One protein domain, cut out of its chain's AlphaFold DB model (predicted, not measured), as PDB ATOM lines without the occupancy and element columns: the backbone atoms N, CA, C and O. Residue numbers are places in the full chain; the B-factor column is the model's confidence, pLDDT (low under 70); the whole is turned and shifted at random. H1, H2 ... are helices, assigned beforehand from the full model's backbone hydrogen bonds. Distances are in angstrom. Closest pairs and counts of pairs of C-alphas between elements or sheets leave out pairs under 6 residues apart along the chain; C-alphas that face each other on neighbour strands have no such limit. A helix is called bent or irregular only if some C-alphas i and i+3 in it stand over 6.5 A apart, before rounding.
ATOM      1  N   SER A   2      -8.184  91.989 -27.122       53.34
ATOM      2  CA  SER A   2      -8.482  90.885 -28.054       53.34
ATOM      3  C   SER A   2      -9.991  90.587 -28.058       53.34
ATOM      4  O   SER A   2     -10.578  90.505 -26.979       53.34
ATOM      5  N   LEU A   3     -10.620  90.377 -29.222       56.75
ATOM      6  CA  LEU A   3     -12.036  89.961 -29.320       56.75
ATOM      7  C   LEU A   3     -12.349  88.746 -28.427       56.75
ATOM      8  O   LEU A   3     -13.380  88.691 -27.768       56.75
ATOM      9  N   ILE A   4     -11.389  87.829 -28.282       59.53
ATOM     10  CA  ILE A   4     -11.505  86.649 -27.412       59.53
ATOM     11  C   ILE A   4     -11.596  87.034 -25.929       59.53
ATOM     12  O   ILE A   4     -12.250  86.344 -25.155       59.53
ATOM     13  N   SER A   5     -10.940  88.118 -25.504       59.22
ATOM     14  CA  SER A   5     -11.057  88.612 -24.124       59.22
ATOM     15  C   SER A   5     -12.367  89.343 -23.840       59.22
ATOM     16  O   SER A   5     -12.737  89.423 -22.675       59.22
ATOM     17  N   ALA A   6     -13.056  89.836 -24.871       61.41
ATOM     18  CA  ALA A   6     -14.363  90.470 -24.737       61.41
ATOM     19  C   ALA A   6     -15.516  89.447 -24.763       61.41
ATOM     20  O   ALA A   6     -16.491  89.624 -24.044       61.41
ATOM     21  N   GLN A   7     -15.385  88.362 -25.539       61.47
ATOM     22  CA  GLN A   7     -16.454  87.373 -25.753       61.47
ATOM     23  C   GLN A   7     -16.469  86.210 -24.742       61.47
ATOM     24  O   GLN A   7     -17.448  85.475 -24.657       61.47
ATOM     25  N   ALA A   8     -15.366  85.964 -24.028       66.50
ATOM     26  CA  ALA A   8     -15.199  84.755 -23.224       66.50
ATOM     27  C   ALA A   8     -15.137  85.062 -21.723       66.50
ATOM     28  O   ALA A   8     -14.131  85.552 -21.201       66.50
ATOM     29  N   GLU A   9     -16.202  84.681 -21.022       72.69
ATOM     30  CA  GLU A   9     -16.421  84.957 -19.598       72.69
ATOM     31  C   GLU A   9     -15.456  84.200 -18.668       72.69
ATOM     32  O   GLU A   9     -15.244  84.594 -17.522       72.69
ATOM     33  N   SER A  10     -14.799  83.131 -19.144       79.88
ATOM     34  CA  SER A  10     -13.897  82.313 -18.325       79.88
ATOM     35  C   SER A  10     -12.520  82.086 -18.951       79.88
ATOM     36  O   SER A  10     -12.324  82.086 -20.165       79.88
ATOM     37  N   CYS A  11     -11.510  81.855 -18.108       77.69
ATOM     38  CA  CYS A  11     -10.153  81.548 -18.578       77.69
ATOM     39  C   CYS A  11     -10.119  80.252 -19.417       77.69
ATOM     40  O   CYS A  11      -9.441  80.176 -20.438       77.69
ATOM     41  N   LYS A  12     -10.932  79.253 -19.041       79.00
ATOM     42  CA  LYS A  12     -11.042  77.970 -19.750       79.00
ATOM     43  C   LYS A  12     -11.612  78.134 -21.164       79.00
ATOM     44  O   LYS A  12     -11.102  77.516 -22.095       79.00
ATOM     45  N   THR A  13     -12.630  78.980 -21.340       77.62
ATOM     46  CA  THR A  13     -13.208  79.281 -22.663       77.62
ATOM     47  C   THR A  13     -12.242  80.091 -23.524       77.62
ATOM     48  O   THR A  13     -12.038  79.739 -24.683       77.62
ATOM     49  N   ARG A  14     -11.526  81.068 -22.949       79.12
ATOM     50  CA  ARG A  14     -10.439  81.784 -23.647       79.12
ATOM     51  C   ARG A  14      -9.367  80.842 -24.191       79.12
ATOM     52  O   ARG A  14      -8.942  81.003 -25.332       79.12
ATOM     53  N   THR A  15      -8.937  79.851 -23.408       80.81
ATOM     54  CA  THR A  15      -7.945  78.862 -23.860       80.81
ATOM     55  C   THR A  15      -8.482  77.987 -24.992       80.81
ATOM     56  O   THR A  15      -7.773  77.773 -25.975       80.81
ATOM     57  N   LYS A  16      -9.744  77.540 -24.912       81.38
ATOM     58  CA  LYS A  16     -10.392  76.794 -26.004       81.38
ATOM     59  C   LYS A  16     -10.470  77.620 -27.293       81.38
ATOM     60  O   LYS A  16     -10.027  77.145 -28.334       81.38
ATOM     61  N   PHE A  17     -10.947  78.865 -27.219       81.88
ATOM     62  CA  PHE A  17     -11.042  79.747 -28.386       81.88
ATOM     63  C   PHE A  17      -9.684  80.055 -29.006       81.88
ATOM     64  O   PHE A  17      -9.563  80.059 -30.225       81.88
ATOM     65  N   ARG A  18      -8.637  80.236 -28.193       83.56
ATOM     66  CA  ARG A  18      -7.266  80.365 -28.706       83.56
ATOM     67  C   ARG A  18      -6.833  79.122 -29.481       83.56
ATOM     68  O   ARG A  18      -6.273  79.262 -30.560       83.56
ATOM     69  N   GLY A  19      -7.129  77.924 -28.971       81.75
ATOM     70  CA  GLY A  19      -6.836  76.672 -29.672       81.75
ATOM     71  C   GLY A  19      -7.543  76.567 -31.026       81.75
ATOM     72  O   GLY A  19      -6.921  76.196 -32.020       81.75
ATOM     73  N   VAL A  20      -8.824  76.944 -31.083       82.75
ATOM     74  CA  VAL A  20      -9.604  76.984 -32.332       82.75
ATOM     75  C   VAL A  20      -9.038  78.024 -33.301       82.75
ATOM     76  O   VAL A  20      -8.798  77.699 -34.462       82.75
ATOM     77  N   LEU A  21      -8.732  79.233 -32.824       82.62
ATOM     78  CA  LEU A  21      -8.152  80.300 -33.640       82.62
ATOM     79  C   LEU A  21      -6.822  79.866 -34.270       82.62
ATOM     80  O   LEU A  21      -6.615  80.078 -35.459       82.62
ATOM     81  N   THR A  22      -5.942  79.212 -33.507       84.62
ATOM     82  CA  THR A  22      -4.668  78.694 -34.030       84.62
ATOM     83  C   THR A  22      -4.890  77.670 -35.143       84.62
ATOM     84  O   THR A  22      -4.211  77.724 -36.167       84.62
ATOM     85  N   LYS A  23      -5.869  76.765 -34.987       84.81
ATOM     86  CA  LYS A  23      -6.225  75.797 -36.036       84.81
ATOM     87  C   LYS A  23      -6.756  76.494 -37.291       84.81
ATOM     88  O   LYS A  23      -6.343  76.140 -38.393       84.81
ATOM     89  N   ILE A  24      -7.631  77.487 -37.131       84.31
ATOM     90  CA  ILE A  24      -8.198  78.262 -38.246       84.31
ATOM     91  C   ILE A  24      -7.098  79.033 -38.976       84.31
ATOM     92  O   ILE A  24      -6.989  78.901 -40.189       84.31
ATOM     93  N   LYS A  25      -6.226  79.752 -38.257       85.06
ATOM     94  CA  LYS A  25      -5.081  80.452 -38.860       85.06
ATOM     95  C   LYS A  25      -4.163  79.491 -39.615       85.06
ATOM     96  O   LYS A  25      -3.737  79.798 -40.720       85.06
ATOM     97  N   GLY A  26      -3.914  78.298 -39.069       82.38
ATOM     98  CA  GLY A  26      -3.142  77.261 -39.759       82.38
ATOM     99  C   GLY A  26      -3.781  76.795 -41.074       82.38
ATOM    100  O   GLY A  26      -3.076  76.617 -42.065       82.38
ATOM    101  N   LYS A  27      -5.111  76.628 -41.112       85.50
ATOM    102  CA  LYS A  27      -5.850  76.314 -42.348       85.50
ATOM    103  C   LYS A  27      -5.827  77.486 -43.337       85.50
ATOM    104  O   LYS A  27      -5.585  77.265 -44.519       85.50
ATOM    105  N   ALA A  28      -6.015  78.709 -42.846       80.44
ATOM    106  CA  ALA A  28      -6.001  79.927 -43.647       80.44
ATOM    107  C   ALA A  28      -4.661  80.120 -44.364       80.44
ATOM    108  O   ALA A  28      -4.645  80.325 -45.568       80.44
ATOM    109  N   VAL A  29      -3.532  79.942 -43.669       85.75
ATOM    110  CA  VAL A  29      -2.195  80.039 -44.281       85.75
ATOM    111  C   VAL A  29      -2.030  79.056 -45.446       85.75
ATOM    112  O   VAL A  29      -1.516  79.434 -46.497       85.75
ATOM    113  N   LYS A  30      -2.495  77.809 -45.291       83.31
ATOM    114  CA  LYS A  30      -2.450  76.810 -46.373       83.31
ATOM    115  C   LYS A  30      -3.313  77.230 -47.564       83.31
ATOM    116  O   LYS A  30      -2.856  77.153 -48.700       83.31
ATOM    117  N   LEU A  31      -4.532  77.696 -47.296       81.56
ATOM    118  CA  LEU A  31      -5.466  78.150 -48.325       81.56
ATOM    119  C   LEU A  31      -4.928  79.372 -49.082       81.56
ATOM    120  O   LEU A  31      -4.930  79.378 -50.308       81.56
ATOM    121  N   LEU A  32      -4.406  80.370 -48.366       83.62
ATOM    122  CA  LEU A  32      -3.789  81.563 -48.949       83.62
ATOM    123  C   LEU A  32      -2.581  81.200 -49.816       83.62
ATOM    124  O   LEU A  32      -2.423  81.746 -50.903       83.62
ATOM    125  N   SER A  33      -1.750  80.251 -49.378       83.12
ATOM    126  CA  SER A  33      -0.626  79.760 -50.181       83.12
ATOM    127  C   SER A  33      -1.085  79.120 -51.494       83.12
ATOM    128  O   SER A  33      -0.447  79.337 -52.520       83.12
ATOM    129  N   LEU A  34      -2.173  78.344 -51.466       79.56
ATOM    130  CA  LEU A  34      -2.747  77.706 -52.654       79.56
ATOM    131  C   LEU A  34      -3.388  78.730 -53.602       79.56
ATOM    132  O   LEU A  34      -3.197  78.668 -54.813       79.56
ATOM    133  N   LEU A  35      -4.133  79.693 -53.061       78.38
ATOM    134  CA  LEU A  35      -4.748  80.753 -53.860       78.38
ATOM    135  C   LEU A  35      -3.682  81.635 -54.518       78.38
ATOM    136  O   LEU A  35      -3.754  81.901 -55.715       78.38
ATOM    137  N   ASN A  36      -2.648  82.021 -53.769       81.81
ATOM    138  CA  ASN A  36      -1.549  82.831 -54.288       81.81
ATOM    139  C   ASN A  36      -0.661  82.081 -55.290       81.81
ATOM    140  O   ASN A  36      -0.018  82.725 -56.115       81.81
ATOM    141  N   SER A  37      -0.585  80.748 -55.260       79.88
ATOM    142  CA  SER A  37       0.168  80.019 -56.289       79.88
ATOM    143  C   SER A  37      -0.571  79.981 -57.626       79.88
ATOM    144  O   SER A  37       0.073  80.040 -58.670       79.88
ATOM    145  N   LYS A  38      -1.908  79.931 -57.598       71.62
ATOM    146  CA  LYS A  38      -2.743  79.818 -58.801       71.62
ATOM    147  C   LYS A  38      -3.176  81.158 -59.390       71.62
ATOM    148  O   LYS A  38      -3.170  81.323 -60.603       71.62
ATOM    149  N   TYR A  39      -3.534  82.120 -58.545       68.75
ATOM    150  CA  TYR A  39      -4.294  83.300 -58.971       68.75
ATOM    151  C   TYR A  39      -3.594  84.635 -58.705       68.75
ATOM    152  O   TYR A  39      -4.156  85.695 -58.984       68.75
ATOM    153  N   ARG A  40      -2.342  84.616 -58.225       72.75
ATOM    154  CA  ARG A  40      -1.577  85.838 -57.919       72.75
ATOM    155  C   ARG A  40      -1.430  86.786 -59.104       72.75
ATOM    156  O   ARG A  40      -1.393  87.994 -58.903       72.75
ATOM    157  N   ALA A  41      -1.328  86.253 -60.320       62.25
ATOM    158  CA  ALA A  41      -1.210  87.066 -61.528       62.25
ATOM    159  C   ALA A  41      -2.489  87.862 -61.842       62.25
ATOM    160  O   ALA A  41      -2.407  88.898 -62.492       62.25
ATOM    161  N   ILE A  42      -3.647  87.384 -61.376       60.75
ATOM    162  CA  ILE A  42      -4.967  87.941 -61.694       60.75
ATOM    163  C   ILE A  42      -5.451  88.859 -60.564       60.75
ATOM    164  O   ILE A  42      -5.979  89.933 -60.825       60.75
ATOM    165  N   HIS A  43      -5.244  88.454 -59.309       63.62
ATOM    166  CA  HIS A  43      -5.873  89.081 -58.140       63.62
ATOM    167  C   HIS A  43      -4.885  89.703 -57.140       63.62
ATOM    168  O   HIS A  43      -5.292  90.178 -56.083       63.62
ATOM    169  N   GLY A  44      -3.584  89.696 -57.441       69.31
ATOM    170  CA  GLY A  44      -2.557  90.126 -56.492       69.31
ATOM    171  C   GLY A  44      -2.307  89.102 -55.378       69.31
ATOM    172  O   GLY A  44      -2.736  87.952 -55.449       69.31
ATOM    173  N   ILE A  45      -1.526  89.487 -54.365       79.19
ATOM    174  CA  ILE A  45      -1.188  88.606 -53.235       79.19
ATOM    175  C   ILE A  45      -2.240  88.782 -52.142       79.19
ATOM    176  O   ILE A  45      -2.328  89.857 -51.560       79.19
ATOM    177  N   ILE A  46      -2.956  87.712 -51.805       79.81
ATOM    178  CA  ILE A  46      -3.853  87.671 -50.648       79.81
ATOM    179  C   ILE A  46      -3.008  87.493 -49.385       79.81
ATOM    180  O   ILE A  46      -2.311  86.479 -49.234       79.81
ATOM    181  N   SER A  47      -3.038  88.470 -48.484       83.75
ATOM    182  CA  SER A  47      -2.281  88.446 -47.236       83.75
ATOM    183  C   SER A  47      -3.093  87.854 -46.078       83.75
ATOM    184  O   SER A  47      -4.312  87.694 -46.129       83.75
ATOM    185  N   MET A  48      -2.402  87.519 -44.986       82.69
ATOM    186  CA  MET A  48      -3.069  87.087 -43.754       82.69
ATOM    187  C   MET A  48      -3.860  88.231 -43.098       82.69
ATOM    188  O   MET A  48      -4.838  87.971 -42.405       82.69
ATOM    189  N   ASP A  49      -3.453  89.481 -43.321       81.56
ATOM    190  CA  ASP A  49      -4.169  90.659 -42.826       81.56
ATOM    191  C   ASP A  49      -5.516  90.821 -43.548       81.56
ATOM    192  O   ASP A  49      -6.526  91.080 -42.898       81.56
ATOM    193  N   ASP A  50      -5.561  90.534 -44.854       77.81
ATOM    194  CA  ASP A  50      -6.802  90.510 -45.642       77.81
ATOM    195  C   ASP A  50      -7.762  89.440 -45.108       77.81
ATOM    196  O   ASP A  50      -8.920  89.726 -44.807       77.81
ATOM    197  N   PHE A  51      -7.252  88.231 -44.848       79.75
ATOM    198  CA  PHE A  51      -8.030  87.154 -44.227       79.75
ATOM    199  C   PHE A  51      -8.572  87.533 -42.836       79.75
ATOM    200  O   PHE A  51      -9.718  87.227 -42.512       79.75
ATOM    201  N   GLU A  52      -7.767  88.193 -41.999       79.00
ATOM    202  CA  GLU A  52      -8.186  88.619 -40.655       79.00
ATOM    203  C   GLU A  52      -9.220  89.748 -40.683       79.00
ATOM    204  O   GLU A  52     -10.065  89.826 -39.788       79.00
ATOM    205  N   LYS A  53      -9.176  90.591 -41.717       75.50
ATOM    206  CA  LYS A  53     -10.149  91.659 -41.961       75.50
ATOM    207  C   LYS A  53     -11.377  91.187 -42.743       75.50
ATOM    208  O   LYS A  53     -12.337  91.943 -42.847       75.50
ATOM    209  N   GLY A  54     -11.361  89.954 -43.254       67.94
ATOM    210  CA  GLY A  54     -12.401  89.425 -44.135       67.94
ATOM    211  C   GLY A  54     -12.460  90.139 -45.486       67.94
ATOM    212  O   GLY A  54     -13.528  90.191 -46.080       67.94
ATOM    213  N   ILE A  55     -11.339  90.715 -45.925       67.62
ATOM    214  CA  ILE A  55     -11.185  91.366 -47.225       67.62
ATOM    215  C   ILE A  55     -10.754  90.288 -48.210       67.62
ATOM    216  O   ILE A  55      -9.720  89.643 -48.025       67.62
ATOM    217  N   PHE A  56     -11.539  90.086 -49.257       65.12
ATOM    218  CA  PHE A  56     -11.202  89.150 -50.315       65.12
ATOM    219  C   PHE A  56     -10.934  89.884 -51.629       65.12
ATOM    220  O   PHE A  56     -11.446  90.980 -51.837       65.12
ATOM    221  N   PRO A  57     -10.158  89.305 -52.561       60.03
ATOM    222  CA  PRO A  57      -9.817  89.998 -53.805       60.03
ATOM    223  C   PRO A  57     -11.013  90.354 -54.693       60.03
ATOM    224  O   PRO A  57     -10.906  91.245 -55.524       60.03
ATOM    225  N   TRP A  58     -12.152  89.678 -54.524       62.66
ATOM    226  CA  TRP A  58     -13.409  90.013 -55.200       62.66
ATOM    227  C   TRP A  58     -14.206  91.127 -54.502       62.66
ATOM    228  O   TRP A  58     -15.191  91.598 -55.062       62.66
ATOM    229  N   ASP A  59     -13.784  91.567 -53.312       58.59
ATOM    230  CA  ASP A  59     -14.289  92.781 -52.658       58.59
ATOM    231  C   ASP A  59     -13.577  94.047 -53.175       58.59
ATOM    232  O   ASP A  59     -13.976  95.163 -52.851       58.59
ATOM    233  N   VAL A  60     -12.515  93.891 -53.977       55.94
ATOM    234  CA  VAL A  60     -11.713  95.000 -54.500       55.94
ATOM    235  C   VAL A  60     -12.166  95.345 -55.918       55.94
ATOM    236  O   VAL A  60     -11.755  94.706 -56.878       55.94
ATOM    237  N   ASN A  61     -13.019  96.361 -56.034       47.53
ATOM    238  CA  ASN A  61     -13.149  97.289 -57.167       47.53
ATOM    239  C   ASN A  61     -13.895  98.514 -56.599       47.53
ATOM    240  O   ASN A  61     -15.001  98.368 -56.095       47.53
TER     241      ASN A  61
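Overview. This is residues 2 to 61 of the 239 residues of an uncharacterized protein of Daphnia pulex (UniProt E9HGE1). One long helix, H2, makes the length of a flat, loose model, with short H1 and H3 spaced along the same side of it and a kink near its last turns. The printed part has 60 residues with three named helices, in the order H1, H2, H3, and no named strand: all helix. The radius of gyration of the C-alphas is 14.7 A; the spans are 45 by 23 by 11 A.

Arrangement. H2, residues 11 to 43, touches H3, residues 48 to 53, with residues 28 to 32 alone; the closest C-alphas, of Val 29 and Met 48, are 7.1 A apart. They run opposite ways at a steep tilt of 66 degrees. H2 touches H1, residues 3 to 7, with residues 14 to 18 alone; the closest C-alphas, of Ile 4 and Arg 14, are 6.2 A apart. H1 and H3 are apart. Every O i to N i+4 pair is within hydrogen-bond range in H1 and H3, and 26 of 29 in H2.

Along the chain. H2 is 40.5 A long, from C-alpha 11 at (-10.153, 81.548, -18.578) to C-alpha 43 at (-5.873, 89.081, -58.140). It has a kink of 63 degrees near residue 37 and is irregular, C-alphas 38 and 41 being 7.9 A apart. H1 measures 6.2 A and H3 8.6 A.

Size, cuts and confidence. The C-alphas farthest apart, of Ser 10 and Ala 41, are 45.3 A apart. The printed part has no cut, and both links are tight. pLDDT is under 70 at residues 2 to 8, 39, 41 to 44 and 54 to 61.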